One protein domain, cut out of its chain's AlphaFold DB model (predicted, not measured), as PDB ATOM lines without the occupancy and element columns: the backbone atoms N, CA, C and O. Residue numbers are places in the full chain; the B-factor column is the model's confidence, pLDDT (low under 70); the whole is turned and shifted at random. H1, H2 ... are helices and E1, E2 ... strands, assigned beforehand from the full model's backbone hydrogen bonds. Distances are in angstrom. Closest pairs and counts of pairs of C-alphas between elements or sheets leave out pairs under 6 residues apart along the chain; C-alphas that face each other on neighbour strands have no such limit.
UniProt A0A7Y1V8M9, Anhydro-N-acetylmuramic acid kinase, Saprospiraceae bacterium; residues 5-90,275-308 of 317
ATOM      1  N   SER A   5     122.899 100.970  91.904       81.94
ATOM      2  CA  SER A   5     123.624 100.217  92.938       81.94
ATOM      3  C   SER A   5     124.552  99.128  92.385       81.94
ATOM      4  O   SER A   5     125.383  98.606  93.117       81.94
ATOM      5  N   LYS A   6     124.425  98.778  91.098       87.75
ATOM      6  CA  LYS A   6     125.259  97.779  90.411       87.75
ATOM      7  C   LYS A   6     126.277  98.406  89.454       87.75
ATOM      8  O   LYS A   6     126.921  97.685  88.697       87.75
ATOM      9  N   PHE A   7     126.364  99.735  89.410       91.88
ATOM     10  CA  PHE A   7     127.243 100.433  88.474       91.88
ATOM     11  C   PHE A   7     128.705 100.336  88.914       91.88
ATOM     12  O   PHE A   7     129.008 100.224  90.100       91.88
ATOM     13  N   SER A   8     129.618 100.423  87.942       96.12
ATOM     14  CA  SER A   8     131.031 100.656  88.242       96.12
ATOM     15  C   SER A   8     131.205 102.019  88.924       96.12
ATOM     16  O   SER A   8     130.377 102.916  88.748       96.12
ATOM     17  N   ALA A   9     132.305 102.218  89.655       95.06
ATOM     18  CA  ALA A   9     132.594 103.508  90.287       95.06
ATOM     19  C   ALA A   9     132.584 104.670  89.272       95.06
ATOM     20  O   ALA A   9     132.028 105.732  89.545       95.06
ATOM     21  N   ARG A  10     133.135 104.445  88.069       96.88
ATOM     22  CA  ARG A  10     133.147 105.440  86.990       96.88
ATOM     23  C   ARG A  10     131.737 105.775  86.512       96.88
ATOM     24  O   ARG A  10     131.406 106.950  86.399       96.88
ATOM     25  N   ASP A  11     130.914 104.771  86.225       96.69
ATOM     26  CA  ASP A  11     129.564 105.009  85.698       96.69
ATOM     27  C   ASP A  11     128.656 105.644  86.749       96.69
ATOM     28  O   ASP A  11     127.826 106.492  86.423       96.69
ATOM     29  N   LEU A  12     128.842 105.278  88.019       96.44
ATOM     30  CA  LEU A  12     128.136 105.886  89.137       96.44
ATOM     31  C   LEU A  12     128.508 107.363  89.304       96.44
ATOM     32  O   LEU A  12     127.622 108.196  89.472       96.44
ATOM     33  N   TYR A  13     129.793 107.697  89.175       96.56
ATOM     34  CA  TYR A  13     130.265 109.081  89.197       96.56
ATOM     35  C   TYR A  13     129.746 109.894  87.997       96.56
ATOM     36  O   TYR A  13     129.274 111.017  88.146       96.56
ATOM     37  N   LEU A  14     129.735 109.320  86.790       97.38
ATOM     38  CA  LEU A  14     129.141 109.985  85.621       97.38
ATOM     39  C   LEU A  14     127.626 110.193  85.773       97.38
ATOM     40  O   LEU A  14     127.085 111.218  85.337       97.38
ATOM     41  N   LEU A  15     126.935 109.235  86.397       97.06
ATOM     42  CA  LEU A  15     125.520 109.354  86.730       97.06
ATOM     43  C   LEU A  15     125.281 110.456  87.768       97.06
ATOM     44  O   LEU A  15     124.327 111.208  87.609       97.06
ATOM     45  N   ASP A  16     126.142 110.582  88.778       97.50
ATOM     46  CA  ASP A  16     126.076 111.634  89.799       97.50
ATOM     47  C   ASP A  16     126.066 113.041  89.181       97.50
ATOM     48  O   ASP A  16     125.163 113.842  89.449       97.50
ATOM     49  N   HIS A  17     126.983 113.293  88.247       97.88
ATOM     50  CA  HIS A  17     127.029 114.533  87.469       97.88
ATOM     51  C   HIS A  17     125.805 114.723  86.565       97.88
ATOM     52  O   HIS A  17     125.186 115.787  86.537       97.88
ATOM     53  N   THR A  18     125.435 113.688  85.808       97.69
ATOM     54  CA  THR A  18     124.307 113.768  84.865       97.69
ATOM     55  C   THR A  18     122.991 114.026  85.590       97.69
ATOM     56  O   THR A  18     122.178 114.831  85.138       97.69
ATOM     57  N   TYR A  19     122.800 113.384  86.739       97.38
ATOM     58  CA  TYR A  19     121.632 113.589  87.576       97.38
ATOM     59  C   TYR A  19     121.644 114.975  88.230       97.38
ATOM     60  O   TYR A  19     120.612 115.640  88.237       97.38
ATOM     61  N   GLY A  20     122.805 115.463  88.686       97.75
ATOM     62  CA  GLY A  20     122.956 116.830  89.196       97.75
ATOM     63  C   GLY A  20     122.535 117.894  88.176       97.75
ATOM     64  O   GLY A  20     121.766 118.793  88.515       97.75
ATOM     65  N   ARG A  21     122.944 117.750  86.907       98.06
ATOM     66  CA  ARG A  21     122.518 118.652  85.818       98.06
ATOM     67  C   ARG A  21     121.011 118.626  85.589       98.06
ATOM     68  O   ARG A  21     120.396 119.685  85.525       98.06
ATOM     69  N   LEU A  22     120.419 117.430  85.530       98.00
ATOM     70  CA  LEU A  22     118.970 117.270  85.379       98.00
ATOM     71  C   LEU A  22     118.207 117.981  86.504       98.00
ATOM     72  O   LEU A  22     117.231 118.680  86.246       98.00
ATOM     73  N   ILE A  23     118.661 117.822  87.749       97.12
ATOM     74  CA  ILE A  23     118.060 118.499  88.900       97.12
ATOM     75  C   ILE A  23     118.242 120.014  88.796       97.12
ATOM     76  O   ILE A  23     117.279 120.745  89.009       97.12
ATOM     77  N   GLY A  24     119.424 120.497  88.405       97.50
ATOM     78  CA  GLY A  24     119.654 121.919  88.145       97.50
ATOM     79  C   GLY A  24     118.671 122.495  87.118       97.50
ATOM     80  O   GLY A  24     118.087 123.552  87.356       97.50
ATOM     81  N   ASP A  25     118.433 121.783  86.013       98.19
ATOM     82  CA  ASP A  25     117.455 122.173  84.991       98.19
ATOM     83  C   ASP A  25     116.023 122.210  85.549       98.19
ATOM     84  O   ASP A  25     115.291 123.173  85.319       98.19
ATOM     85  N   MET A  26     115.634 121.192  86.322       97.75
ATOM     86  CA  MET A  26     114.310 121.115  86.947       97.75
ATOM     87  C   MET A  26     114.076 122.242  87.956       97.75
ATOM     88  O   MET A  26     113.010 122.858  87.946       97.75
ATOM     89  N   VAL A  27     115.061 122.538  88.808       96.81
ATOM     90  CA  VAL A  27     114.960 123.613  89.806       96.81
ATOM     91  C   VAL A  27     114.928 124.974  89.117       96.81
ATOM     92  O   VAL A  27     114.119 125.814  89.502       96.81
ATOM     93  N   LEU A  28     115.742 125.191  88.077       97.44
ATOM     94  CA  LEU A  28     115.697 126.424  87.290       97.44
ATOM     95  C   LEU A  28     114.314 126.628  86.663       97.44
ATOM     96  O   LEU A  28     113.742 127.708  86.790       97.44
ATOM     97  N   HIS A  29     113.761 125.585  86.040       98.12
ATOM     98  CA  HIS A  29     112.429 125.641  85.447       98.12
ATOM     99  C   HIS A  29     111.344 125.922  86.496       98.12
ATOM    100  O   HIS A  29     110.476 126.761  86.269       98.12
ATOM    101  N   PHE A  30     111.414 125.270  87.660       96.94
ATOM    102  CA  PHE A  30     110.506 125.539  88.775       96.94
ATOM    103  C   PHE A  30     110.605 126.996  89.245       96.94
ATOM    104  O   PHE A  30     109.586 127.670  89.347       96.94
ATOM    105  N   CYS A  31     111.818 127.511  89.457       97.06
ATOM    106  CA  CYS A  31     112.032 128.894  89.885       97.06
ATOM    107  C   CYS A  31     111.484 129.906  88.871       97.06
ATOM    108  O   CYS A  31     110.882 130.898  89.263       97.06
ATOM    109  N   GLN A  32     111.660 129.642  87.572       96.94
ATOM    110  CA  GLN A  32     111.106 130.477  86.506       96.94
ATOM    111  C   GLN A  32     109.577 130.438  86.479       96.94
ATOM    112  O   GLN A  32     108.951 131.482  86.346       96.94
ATOM    113  N   ARG A  33     108.982 129.248  86.617       98.19
ATOM    114  CA  ARG A  33     107.525 129.063  86.598       98.19
ATOM    115  C   ARG A  33     106.836 129.734  87.784       98.19
ATOM    116  O   ARG A  33     105.777 130.317  87.607       98.19
ATOM    117  N   GLU A  34     107.424 129.621  88.972       97.56
ATOM    118  CA  GLU A  34     106.888 130.221  90.200       97.56
ATOM    119  C   GLU A  34     107.357 131.672  90.409       97.56
ATOM    120  O   GLU A  34     107.004 132.287  91.409       97.56
ATOM    121  N   GLU A  35     108.177 132.212  89.499       97.31
ATOM    122  CA  GLU A  35     108.756 133.562  89.578       97.31
ATOM    123  C   GLU A  35     109.518 133.839  90.890       97.31
ATOM    124  O   GLU A  35     109.503 134.941  91.440       97.31
ATOM    125  N   ILE A  36     110.237 132.831  91.393       96.88
ATOM    126  CA  ILE A  36     111.022 132.920  92.629       96.88
ATOM    127  C   ILE A  36     112.526 132.880  92.359       96.88
ATOM    128  O   ILE A  36     113.012 132.218  91.444       96.88
ATOM    129  N   ARG A  37     113.296 133.536  93.234       95.19
ATOM    130  CA  ARG A  37     114.756 133.404  93.284       95.19
ATOM    131  C   ARG A  37     115.192 133.027  94.701       95.19
ATOM    132  O   ARG A  37     115.264 133.908  95.559       95.19
ATOM    133  N   PRO A  38     115.468 131.742  94.975       96.06
ATOM    134  CA  PRO A  38     115.865 131.325  96.309       96.06
ATOM    135  C   PRO A  38     117.253 131.872  96.669       96.06
ATOM    136  O   PRO A  38     118.134 131.995  95.821       96.06
ATOM    137  N   ALA A  39     117.462 132.180  97.950       96.31
ATOM    138  CA  ALA A  39     118.773 132.586  98.465       96.31
ATOM    139  C   ALA A  39     119.735 131.397  98.643       96.31
ATOM    140  O   ALA A  39     120.946 131.580  98.742       96.31
ATOM    141  N   LEU A  40     119.185 130.184  98.716       97.81
ATOM    142  CA  LEU A  40     119.905 128.941  98.935       97.81
ATOM    143  C   LEU A  40     119.138 127.790  98.283       97.81
ATOM    144  O   LEU A  40     117.913 127.730  98.392       97.81
ATOM    145  N   ILE A  41     119.862 126.846  97.689       97.94
ATOM    146  CA  ILE A  41     119.340 125.518  97.378       97.94
ATOM    147  C   ILE A  41     119.857 124.532  98.423       97.94
ATOM    148  O   ILE A  41     121.049 124.478  98.714       97.94
ATOM    149  N   ALA A  42     118.963 123.728  98.981       98.00
ATOM    150  CA  ALA A  42     119.334 122.582  99.789       98.00
ATOM    151  C   ALA A  42     118.920 121.317  99.044       98.00
ATOM    152  O   ALA A  42     117.774 121.187  98.616       98.00
ATOM    153  N   TRP A  43     119.858 120.395  98.861       95.69
ATOM    154  CA  TRP A  43     119.661 119.223  98.024       95.69
ATOM    155  C   TRP A  43     120.153 117.966  98.734       95.69
ATOM    156  O   TRP A  43     121.343 117.799  98.984       95.69
ATOM    157  N   HIS A  44     119.236 117.062  99.069       95.38
ATOM    158  CA  HIS A  44     119.606 115.805  99.719       95.38
ATOM    159  C   HIS A  44     120.383 114.879  98.776       95.38
ATOM    160  O   HIS A  44     121.282 114.166  99.217       95.38
ATOM    161  N   GLY A  45     120.045 114.895  97.486       94.19
ATOM    162  CA  GLY A  45     120.469 113.864  96.550       94.19
ATOM    163  C   GLY A  45     119.569 112.633  96.598       94.19
ATOM    164  O   GLY A  45     118.662 112.506  97.425       94.19
ATOM    165  N   HIS A  46     119.834 111.702  95.690       92.94
ATOM    166  CA  HIS A  46     119.164 110.414  95.628       92.94
ATOM    167  C   HIS A  46     120.050 109.336  96.241       92.94
ATOM    168  O   HIS A  46     121.153 109.089  95.757       92.94
ATOM    169  N   THR A  47     119.565 108.684  97.294       91.12
ATOM    170  CA  THR A  47     120.292 107.606  97.971       91.12
ATOM    171  C   THR A  47     120.453 106.400  97.047       91.12
ATOM    172  O   THR A  47     119.466 105.832  96.589       91.12
ATOM    173  N   ILE A  48     121.697 105.993  96.794       91.44
ATOM    174  CA  ILE A  48     122.033 104.760  96.068       91.44
ATOM    175  C   ILE A  48     122.161 103.589  97.033       91.44
ATOM    176  O   ILE A  48     121.646 102.507  96.760       91.44
ATOM    177  N   PHE A  49     122.834 103.818  98.158       87.81
ATOM    178  CA  PHE A  49     122.921 102.872  99.259       87.81
ATOM    179  C   PHE A  49     123.087 103.605 100.592       87.81
ATOM    180  O   PHE A  49     123.495 104.775 100.660       87.81
ATOM    181  N   HIS A  50     122.772 102.891 101.663       85.94
ATOM    182  CA  HIS A  50     122.901 103.349 103.032       85.94
ATOM    183  C   HIS A  50     123.328 102.162 103.894       85.94
ATOM    184  O   HIS A  50     122.545 101.238 104.081       85.94
ATOM    185  N   ASP A  51     124.580 102.170 104.347       86.56
ATOM    186  CA  ASP A  51     125.181 101.106 105.151       86.56
ATOM    187  C   ASP A  51     125.815 101.710 106.419       86.56
ATOM    188  O   ASP A  51     127.023 101.972 106.467       86.56
ATOM    189  N   PRO A  52     124.999 101.993 107.451       83.19
ATOM    190  CA  PRO A  52     125.483 102.574 108.700       83.19
ATOM    191  C   PRO A  52     126.473 101.669 109.438       83.19
ATOM    192  O   PRO A  52     127.356 102.183 110.116       83.19
ATOM    193  N   ASN A  53     126.399 100.344 109.257       83.75
ATOM    194  CA  ASN A  53     127.334  99.406 109.889       83.75
ATOM    195  C   ASN A  53     128.765  99.581 109.367       83.75
ATOM    196  O   ASN A  53     129.722  99.348 110.101       83.75
ATOM    197  N   GLN A  54     128.901 100.007 108.112       87.75
ATOM    198  CA  GLN A  54     130.182 100.348 107.491       87.75
ATOM    199  C   GLN A  54     130.478 101.855 107.531       87.75
ATOM    200  O   GLN A  54     131.441 102.308 106.911       87.75
ATOM    201  N   GLY A  55     129.647 102.652 108.215       87.06
ATOM    202  CA  GLY A  55     129.803 104.105 108.291       87.06
ATOM    203  C   GLY A  55     129.691 104.811 106.934       87.06
ATOM    204  O   GLY A  55     130.268 105.882 106.759       87.06
ATOM    205  N   ALA A  56     128.985 104.219 105.961       89.81
ATOM    206  CA  ALA A  56     128.973 104.698 104.582       89.81
ATOM    207  C   ALA A  56     127.559 104.895 104.021       89.81
ATOM    208  O   ALA A  56     126.678 104.042 104.120       89.81
ATOM    209  N   SER A  57     127.343 106.014 103.336       90.75
ATOM    210  CA  SER A  57     126.123 106.250 102.571       90.75
ATOM    211  C   SER A  57     126.418 107.132 101.371       90.75
ATOM    212  O   SER A  57     127.207 108.069 101.463       90.75
ATOM    213  N   LEU A  58     125.771 106.836 100.243       93.75
ATOM    214  CA  LEU A  58     125.956 107.586  99.009       93.75
ATOM    215  C   LEU A  58     124.633 108.168  98.527       93.75
ATOM    216  O   LEU A  58     123.699 107.431  98.197       93.75
ATOM    217  N   GLN A  59     124.591 109.495  98.435       95.19
ATOM    218  CA  GLN A  59     123.549 110.245  97.743       95.19
ATOM    219  C   GLN A  59     124.151 110.870  96.489       95.19
ATOM    220  O   GLN A  59     125.145 111.584  96.587       95.19
ATOM    221  N   ILE A  60     123.543 110.617  95.331       95.94
ATOM    222  CA  ILE A  60     123.977 111.187  94.051       95.94
ATOM    223  C   ILE A  60     123.085 112.352  93.602       95.94
ATOM    224  O   ILE A  60     121.969 112.535  94.087       95.94
ATOM    225  N   GLY A  61     123.551 113.107  92.615       96.19
ATOM    226  CA  GLY A  61     123.028 114.394  92.186       96.19
ATOM    227  C   GLY A  61     123.999 115.487  92.613       96.19
ATOM    228  O   GLY A  61     123.742 116.181  93.595       96.19
ATOM    229  N   HIS A  62     125.115 115.608  91.894       96.44
ATOM    230  CA  HIS A  62     126.259 116.419  92.300       96.44
ATOM    231  C   HIS A  62     125.875 117.891  92.546       96.44
ATOM    232  O   HIS A  62     125.487 118.608  91.622       96.44
ATOM    233  N   GLY A  63     126.030 118.374  93.785       96.19
ATOM    234  CA  GLY A  63     125.589 119.716  94.196       96.19
ATOM    235  C   GLY A  63     126.243 120.864  93.420       96.19
ATOM    236  O   GLY A  63     125.594 121.877  93.169       96.19
ATOM    237  N   ALA A  64     127.490 120.693  92.959       96.75
ATOM    238  CA  ALA A  64     128.145 121.700  92.118       96.75
ATOM    239  C   ALA A  64     127.452 121.909  90.762       96.75
ATOM    240  O   ALA A  64     127.472 123.026  90.262       96.75
ATOM    241  N   GLU A  65     126.824 120.882  90.176       97.56
ATOM    242  CA  GLU A  65     126.095 121.026  88.904       97.56
ATOM    243  C   GLU A  65     124.854 121.907  89.101       97.56
ATOM    244  O   GLU A  65     124.555 122.775  88.281       97.56
ATOM    245  N   VAL A  66     124.173 121.743  90.241       97.06
ATOM    246  CA  VAL A  66     123.029 122.571  90.643       97.06
ATOM    247  C   VAL A  66     123.478 124.013  90.909       97.06
ATOM    248  O   VAL A  66     122.915 124.948  90.338       97.06
ATOM    249  N   ALA A  67     124.538 124.205  91.703       96.81
ATOM    250  CA  ALA A  67     125.093 125.532  91.979       96.81
ATOM    251  C   ALA A  67     125.565 126.238  90.697       96.81
ATOM    252  O   ALA A  67     125.272 127.416  90.497       96.81
ATOM    253  N   ALA A  68     126.244 125.516  89.800       95.81
ATOM    254  CA  ALA A  68     126.709 126.040  88.521       95.81
ATOM    255  C   ALA A  68     125.537 126.485  87.637       95.81
ATOM    256  O   ALA A  68     125.573 127.587  87.089       95.81
ATOM    257  N   LYS A  69     124.481 125.666  87.549       96.06
ATOM    258  CA  LYS A  69     123.311 125.940  86.709       96.06
ATOM    259  C   LYS A  69     122.512 127.160  87.168       96.06
ATOM    260  O   LYS A  69     122.080 127.941  86.324       96.06
ATOM    261  N   LEU A  70     122.293 127.309  88.476       95.25
ATOM    262  CA  LEU A  70     121.456 128.384  89.022       95.25
ATOM    263  C   LEU A  70     122.243 129.632  89.446       95.25
ATOM    264  O   LEU A  70     121.648 130.695  89.606       95.25
ATOM    265  N   ASN A  71     123.558 129.511  89.644       95.88
ATOM    266  CA  ASN A  71     124.387 130.483  90.361       95.88
ATOM    267  C   ASN A  71     123.775 130.890  91.717       95.88
ATOM    268  O   ASN A  71     123.643 132.070  92.048       95.88
ATOM    269  N   ILE A  72     123.355 129.880  92.482       96.38
ATOM    270  CA  ILE A  72     122.795 130.005  93.833       96.38
ATOM    271  C   ILE A  72     123.601 129.069  94.743       96.38
ATOM    272  O   ILE A  72     123.879 127.935  94.329       96.38
ATOM    273  N   PRO A  73     123.985 129.496  95.966       97.31
ATOM    274  CA  PRO A  73     124.699 128.618  96.879       97.31
ATOM    275  C   PRO A  73     123.887 127.345  97.129       97.31
ATOM    276  O   PRO A  73     122.674 127.408  97.343       97.31
ATOM    277  N   THR A  74     124.547 126.190  97.074       98.19
ATOM    278  CA  THR A  74     123.886 124.887  97.203       98.19
ATOM    279  C   THR A  74     124.506 124.083  98.336       98.19
ATOM    280  O   THR A  74     125.695 123.784  98.290       98.19
ATOM    281  N   VAL A  75     123.708 123.705  99.337       98.31
ATOM    282  CA  VAL A  75     124.114 122.780 100.407       98.31
ATOM    283  C   VAL A  75     123.583 121.382 100.095       98.31
ATOM    284  O   VAL A  75     122.397 121.214  99.815       98.31
ATOM    285  N   CYS A  76     124.436 120.364 100.166       97.31
ATOM    286  CA  CYS A  76     124.045 118.959  99.992       97.31
ATOM    287  C   CYS A  76     124.845 118.024 100.910       97.31
ATOM    288  O   CYS A  76     125.577 118.511 101.756       97.31
ATOM    289  N   GLN A  77     124.762 116.697 100.743       95.44
ATOM    290  CA  GLN A  77     125.562 115.712 101.507       95.44
ATOM    291  C   GLN A  77     125.311 115.735 103.031       95.44
ATOM    292  O   GLN A  77     126.224 115.605 103.844       95.44
ATOM    293  N   PHE A  78     124.047 115.867 103.437       97.25
ATOM    294  CA  PHE A  78     123.646 116.013 104.843       97.25
ATOM    295  C   PHE A  78     123.921 114.799 105.749       97.25
ATOM    296  O   PHE A  78     123.767 114.914 106.958       97.25
ATOM    297  N   ARG A  79     124.314 113.641 105.205       95.25
ATOM    298  CA  ARG A  79     124.547 112.421 106.002       95.25
ATOM    299  C   ARG A  79     126.001 112.204 106.400       95.25
ATOM    300  O   ARG A  79     126.259 111.533 107.388       95.25
ATOM    301  N   GLN A  80     126.952 112.746 105.638       93.94
ATOM    302  CA  GLN A  80     128.350 112.320 105.757       93.94
ATOM    303  C   GLN A  80     128.997 112.729 107.078       93.94
ATOM    304  O   GLN A  80     129.690 111.919 107.686       93.94
ATOM    305  N   MET A  81     128.748 113.959 107.540       96.25
ATOM    306  CA  MET A  81     129.293 114.415 108.821       96.25
ATOM    307  C   MET A  81     128.730 113.592 109.986       96.25
ATOM    308  O   MET A  81     129.492 113.167 110.842       96.25
ATOM    309  N   ASP A  82     127.429 113.297 109.981       95.81
ATOM    310  CA  ASP A  82     126.795 112.491 111.030       95.81
ATOM    311  C   ASP A  82     127.423 111.098 111.142       95.81
ATOM    312  O   ASP A  82     127.805 110.679 112.234       95.81
ATOM    313  N   MET A  83     127.632 110.428 110.006       94.31
ATOM    314  CA  MET A  83     128.284 109.116 109.971       94.31
ATOM    315  C   MET A  83     129.745 109.175 110.431       94.31
ATOM    316  O   MET A  83     130.195 108.306 111.175       94.31
ATOM    317  N   ALA A  84     130.478 110.230 110.064       95.25
ATOM    318  CA  ALA A  84     131.841 110.452 110.555       95.25
ATOM    319  C   ALA A  84     131.897 110.691 112.077       95.25
ATOM    320  O   ALA A  84     132.913 110.413 112.712       95.25
ATOM    321  N   LEU A  85     130.803 111.176 112.671       95.56
ATOM    322  CA  LEU A  85     130.631 111.365 114.113       95.56
ATOM    323  C   LEU A  85     129.997 110.141 114.806       95.56
ATOM    324  O   LEU A  85     129.541 110.244 115.945       95.56
ATOM    325  N   GLY A  86     129.968 108.985 114.135       91.94
ATOM    326  CA  GLY A  86     129.462 107.721 114.678       91.94
ATOM    327  C   GLY A  86     127.939 107.565 114.647       91.94
ATOM    328  O   GLY A  86     127.426 106.589 115.188       91.94
ATOM    329  N   GLY A  87     127.219 108.504 114.029       91.12
ATOM    330  CA  GLY A  87     125.785 108.387 113.784       91.12
ATOM    331  C   GLY A  87     125.459 107.468 112.607       91.12
ATOM    332  O   GLY A  87     126.323 107.051 111.836       91.12
ATOM    333  N   GLN A  88     124.181 107.143 112.448       88.56
ATOM    334  CA  GLN A  88     123.707 106.293 111.356       88.56
ATOM    335  C   GLN A  88     123.497 107.052 110.036       88.56
ATOM    336  O   GLN A  88     123.278 106.424 109.013       88.56
ATOM    337  N   GLY A  89     123.541 108.384 110.010       89.00
ATOM    338  CA  GLY A  89     123.181 109.233 108.868       89.00
ATOM    339  C   GLY A  89     121.667 109.412 108.682       89.00
ATOM    340  O   GLY A  89     121.225 109.939 107.657       89.00
ATOM    341  N   ALA A  90     120.865 108.908 109.623       86.31
ATOM    342  CA  ALA A  90     119.406 108.955 109.664       86.31
ATOM    343  C   ALA A  90     118.883 108.507 111.045       86.31
ATOM    344  O   ALA A  90     119.623 107.858 111.780       86.31
ATOM    345  N   LEU A 275     112.154 119.951 105.354       94.88
ATOM    346  CA  LEU A 275     113.279 119.492 106.174       94.88
ATOM    347  C   LEU A 275     114.608 119.817 105.500       94.88
ATOM    348  O   LEU A 275     115.475 120.421 106.121       94.88
ATOM    349  N   ILE A 276     114.778 119.424 104.236       96.75
ATOM    350  CA  ILE A 276     116.037 119.647 103.524       96.75
ATOM    351  C   ILE A 276     116.317 121.149 103.389       96.75
ATOM    352  O   ILE A 276     117.433 121.585 103.672       96.75
ATOM    353  N   GLY A 277     115.298 121.952 103.058       96.88
ATOM    354  CA  GLY A 277     115.391 123.416 103.065       96.88
ATOM    355  C   GLY A 277     115.843 123.984 104.416       96.88
ATOM    356  O   GLY A 277     116.780 124.785 104.468       96.88
ATOM    357  N   LEU A 278     115.234 123.522 105.513       97.06
ATOM    358  CA  LEU A 278     115.592 123.901 106.881       97.06
ATOM    359  C   LEU A 278     117.034 123.509 107.223       97.06
ATOM    360  O   LEU A 278     117.778 124.330 107.757       97.06
ATOM    361  N   MET A 279     117.459 122.289 106.884       97.94
ATOM    362  CA  MET A 279     118.827 121.833 107.136       97.94
ATOM    363  C   MET A 279     119.853 122.703 106.408       97.94
ATOM    364  O   MET A 279     120.865 123.082 107.002       97.94
ATOM    365  N   GLY A 280     119.586 123.064 105.149       98.00
ATOM    366  CA  GLY A 280     120.427 124.000 104.404       98.00
ATOM    367  C   GLY A 280     120.458 125.387 105.046       98.00
ATOM    368  O   GLY A 280     121.530 125.969 105.208       98.00
ATOM    369  N   TYR A 281     119.304 125.909 105.467       97.75
ATOM    370  CA  TYR A 281     119.229 127.193 106.165       97.75
ATOM    371  C   TYR A 281     120.064 127.196 107.456       97.75
ATOM    372  O   TYR A 281     120.875 128.099 107.665       97.75
ATOM    373  N   LEU A 282     119.922 126.167 108.294       98.00
ATOM    374  CA  LEU A 282     120.675 126.026 109.543       98.00
ATOM    375  C   LEU A 282     122.177 125.848 109.299       98.00
ATOM    376  O   LEU A 282     122.975 126.468 110.002       98.00
ATOM    377  N   HIS A 283     122.561 125.117 108.245       98.25
ATOM    378  CA  HIS A 283     123.953 125.029 107.796       98.25
ATOM    379  C   HIS A 283     124.532 126.423 107.526       98.25
ATOM    380  O   HIS A 283     125.571 126.787 108.076       98.25
ATOM    381  N   MET A 284     123.822 127.251 106.750       98.00
ATOM    382  CA  MET A 284     124.251 128.624 106.454       98.00
ATOM    383  C   MET A 284     124.305 129.518 107.700       98.00
ATOM    384  O   MET A 284     125.111 130.447 107.763       98.00
ATOM    385  N   LYS A 285     123.466 129.242 108.705       98.06
ATOM    386  CA  LYS A 285     123.471 129.935 110.001       98.06
ATOM    387  C   LYS A 285     124.496 129.390 110.993       98.06
ATOM    388  O   LYS A 285     124.622 129.966 112.070       98.06
ATOM    389  N   LYS A 286     125.244 128.340 110.635       97.75
ATOM    390  CA  LYS A 286     126.180 127.636 111.526       97.75
ATOM    391  C   LYS A 286     125.494 127.127 112.800       97.75
ATOM    392  O   LYS A 286     126.061 127.192 113.887       97.75
ATOM    393  N   LEU A 287     124.261 126.647 112.655       97.62
ATOM    394  CA  LEU A 287     123.482 126.034 113.726       97.62
ATOM    395  C   LEU A 287     123.370 124.526 113.482       97.62
ATOM    396  O   LEU A 287     123.271 124.126 112.315       97.62
ATOM    397  N   PRO A 288     123.367 123.695 114.542       97.19
ATOM    398  CA  PRO A 288     123.149 122.266 114.393       97.19
ATOM    399  C   PRO A 288     121.888 121.977 113.581       97.19
ATOM    400  O   PRO A 288     120.838 122.581 113.798       97.19
ATOM    401  N   ASN A 289     122.014 121.069 112.621       96.69
ATOM    402  CA  ASN A 289     120.915 120.612 111.773       96.69
ATOM    403  C   ASN A 289     120.784 119.084 111.787       96.69
ATOM    404  O   ASN A 289     120.021 118.522 111.010       96.69
ATOM    405  N   VAL A 290     121.517 118.419 112.678       95.50
ATOM    406  CA  VAL A 290     121.369 117.005 113.002       95.50
ATOM    407  C   VAL A 290     121.317 116.873 114.517       95.50
ATOM    408  O   VAL A 290     122.149 117.450 115.218       95.50
ATOM    409  N   ILE A 291     120.324 116.122 114.995       93.06
ATOM    410  CA  ILE A 291     120.114 115.816 116.412       93.06
ATOM    411  C   ILE A 291     120.802 114.481 116.701       93.06
ATOM    412  O   ILE A 291     120.311 113.431 116.274       93.06
ATOM    413  N   GLY A 292     121.909 114.505 117.436       91.25
ATOM    414  CA  GLY A 292     122.746 113.330 117.669       91.25
ATOM    415  C   GLY A 292     122.038 112.238 118.461       91.25
ATOM    416  O   GLY A 292     122.208 111.056 118.174       91.25
ATOM    417  N   SER A 293     121.121 112.596 119.366       89.00
ATOM    418  CA  SER A 293     120.309 111.593 120.069       89.00
ATOM    419  C   SER A 293     119.323 110.846 119.157       89.00
ATOM    420  O   SER A 293     118.807 109.803 119.559       89.00
ATOM    421  N   SER A 294     119.049 111.360 117.948       87.00
ATOM    422  CA  SER A 294     118.213 110.677 116.950       87.00
ATOM    423  C   SER A 294     119.016 109.730 116.068       87.00
ATOM    424  O   SER A 294     118.531 108.648 115.757       87.00
ATOM    425  N   THR A 295     120.214 110.135 115.648       88.19
ATOM    426  CA  THR A 295     121.040 109.376 114.696       88.19
ATOM    427  C   THR A 295     122.059 108.463 115.372       88.19
ATOM    428  O   THR A 295     122.554 107.530 114.746       88.19
ATOM    429  N   GLY A 296     122.386 108.721 116.639       88.94
ATOM    430  CA  GLY A 296     123.448 108.048 117.383       88.94
ATOM    431  C   GLY A 296     124.811 108.741 117.310       88.94
ATOM    432  O   GLY A 296     125.759 108.223 117.899       88.94
ATOM    433  N   SER A 297     124.942 109.892 116.635       93.06
ATOM    434  CA  SER A 297     126.196 110.652 116.685       93.06
ATOM    435  C   SER A 297     126.458 111.155 118.104       93.06
ATOM    436  O   SER A 297     125.534 111.491 118.848       93.06
ATOM    437  N   TYR A 298     127.730 111.259 118.491       93.88
ATOM    438  CA  TYR A 298     128.082 111.630 119.870       93.88
ATOM    439  C   TYR A 298     127.732 113.083 120.244       93.88
ATOM    440  O   TYR A 298     127.835 113.459 121.411       93.88
ATOM    441  N   THR A 299     127.339 113.912 119.271       96.12
ATOM    442  CA  THR A 299     126.893 115.295 119.473       96.12
ATOM    443  C   THR A 299     125.927 115.740 118.377       96.12
ATOM    444  O   THR A 299     126.001 115.271 117.233       96.12
ATOM    445  N   ASP A 300     125.079 116.712 118.709       96.50
ATOM    446  CA  ASP A 300     124.417 117.564 117.722       96.50
ATOM    447  C   ASP A 300     125.482 118.333 116.933       96.50
ATOM    448  O   ASP A 300     126.490 118.778 117.496       96.50
ATOM    449  N   HIS A 301     125.289 118.476 115.626       97.75
ATOM    450  CA  HIS A 301     126.300 119.072 114.753       97.75
ATOM    451  C   HIS A 301     125.696 119.669 113.481       97.75
ATOM    452  O   HIS A 301     124.510 119.521 113.174       97.75
ATOM    453  N   ILE A 302     126.544 120.383 112.740       98.19
ATOM    454  CA  ILE A 302     126.224 120.935 111.427       98.19
ATOM    455  C   ILE A 302     126.639 119.914 110.372       98.19
ATOM    456  O   ILE A 302     127.818 119.589 110.238       98.19
ATOM    457  N   ALA A 303     125.678 119.448 109.596       97.19
ATOM    458  CA  ALA A 303     125.886 118.602 108.442       97.19
ATOM    459  C   ALA A 303     125.664 119.362 107.129       97.19
ATOM    460  O   ALA A 303     125.085 120.454 107.084       97.19
ATOM    461  N   GLY A 304     126.121 118.738 106.048       97.00
ATOM    462  CA  GLY A 304     126.071 119.256 104.690       97.00
ATOM    463  C   GLY A 304     127.376 119.914 104.238       97.00
ATOM    464  O   GLY A 304     128.226 120.284 105.044       97.00
ATOM    465  N   CYS A 305     127.524 120.061 102.927       97.00
ATOM    466  CA  CYS A 305     128.647 120.698 102.253       97.00
ATOM    467  C   CYS A 305     128.120 121.799 101.333       97.00
ATOM    468  O   CYS A 305     127.201 121.553 100.548       97.00
ATOM    469  N   LEU A 306     128.714 122.989 101.425       97.62
ATOM    470  CA  LEU A 306     128.349 124.161 100.636       97.62
ATOM    471  C   LEU A 306     129.162 124.233  99.340       97.62
ATOM    472  O   LEU A 306     130.384 124.354  99.370       97.62
ATOM    473  N   TYR A 307     128.462 124.267  98.210       97.19
ATOM    474  CA  TYR A 307     128.989 124.755  96.941       97.19
ATOM    475  C   TYR A 307     128.621 126.239  96.794       97.19
ATOM    476  O   TYR A 307     127.427 126.561  96.748       97.19
ATOM    477  N   PRO A 308     129.604 127.157  96.768       94.56
ATOM    478  CA  PRO A 308     129.338 128.588  96.683       94.56
ATOM    479  C   PRO A 308     128.856 128.994  95.283       94.56
ATOM    480  O   PRO A 308     128.963 128.239  94.316       94.56
TER     481      PRO A 308
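What this domain is: This is residues 5 to 90 and 275 to 308 of the 317 residues of the protein "Anhydro-N-acetylmuramic acid kinase" of Saprospiraceae bacterium (UniProt A0A7Y1V8M9). A small sheet of three short strands, E1, E4 and E5, sits in the middle of a flat slab, with helix H4 over one face and helix H2 over the other, three layers in all; the long helix H1 packs on H2 with its residues 17 to 28. E1 runs on into E2, and the hairpin E2 and E3 makes a second, separate sheet of two strands, with the short helix H3 near E3 and the short helix H5 farthest from the mean of the C-alphas. The printed part has 120 residues with five named helices and five named strands, in the order H1 E1 E2 E3 H2 E4 H3 H4 H5 E5, and its class is mixed, helices and strands. The sheet of three has the order E1 E4 E5 and is mixed, while the sheet E2 E3 is antiparallel. The whole is compact, with a radius of gyration of the C-alphas of 14.8 A, and spans 41 by 37 by 20 A.

Where its parts are: Find C-alpha 9 at (132.594, 103.508, 90.287); from there H1, residues 9 to 33, runs 36.0 A to C-alpha 33 at (107.525, 129.063, 86.598). Go on to E1, residues 41 to 43, 6.3 A long, which runs on into E2, residues 46 to 51, 14.6 A long, across a break of 2 residues, at 46 degrees. E3, residues 56 to 60, covers 13.3 A, and H2, residues 63 to 70, covers 10.9 A. E4 is residues 74 to 76, 6.6 A, and H3 is residues 80 to 84, 6.2 A. Past the cut, look for C-alpha 275 at (113.279, 119.492, 106.174), where H4, residues 275 to 284, begins its 14.3 A. H5, residues 292 to 295, spans 5.2 A, and E5, residues 305 to 307, spans 6.7 A and ends at C-alpha 307 at (128.989, 124.755, 96.941).

How they stand to each other: Start at the sheet E1 E4 E5, whose edge strands are E1 and E5. E1 and E4 are parallel at 19 degrees, with N 43 and O 75 at 2.8 A, within hydrogen-bond range. E4 and E5 are antiparallel at 152 degrees, with N 305 and O 76 at 2.8 A. H2 is on this sheet at a height of 7.3 A, only just over E4, on which 3 of its 8 C-alphas fall, and runs along the strands, at 24 degrees to E4 on the local plane; its closest C-alphas to E4 are those of Ala 67 and Thr 74, 5.4 A apart. H4 is on the opposite face at a height of 7.9 A, and its closest C-alphas to E1 are those of Gly 280 and Ala 42, 5.0 A apart. H1 and H2 touch, by residues 17 to 28 of H1 alone, with the C-alphas of Gly 24 and Val 66 closest at 4.2 A; they run the same way at a shallow tilt of 32 degrees, only just short of steep. In the hairpin E2 and E3, at 172 degrees, look for N 48 and O 58 at 2.8 A. The closest C-alphas of H1 and E3 are those of Asp 16 and Ile 60, 4.8 A apart. H3 and H5 are close but not clearly touching, with the C-alphas of Asp 82 and Thr 295 at 7.5 A. In H1, H2, H3 and H4 every O i to N i+4 pair is within hydrogen-bond range; H5 is too short for such a pair, and its 1 O i to N i+3 pair is within range.

The domain as a whole: The two C-alphas farthest apart are those of Glu 35 and Asn 53, at 43.9 A. Residues 91 to 274 are not printed, and C-alphas 90 and 275 stand 12.7 A apart across the cut. Of the links that are printed whole, none is long. The mean pLDDT of the printed part is 95.0, and no printed residue is under 70.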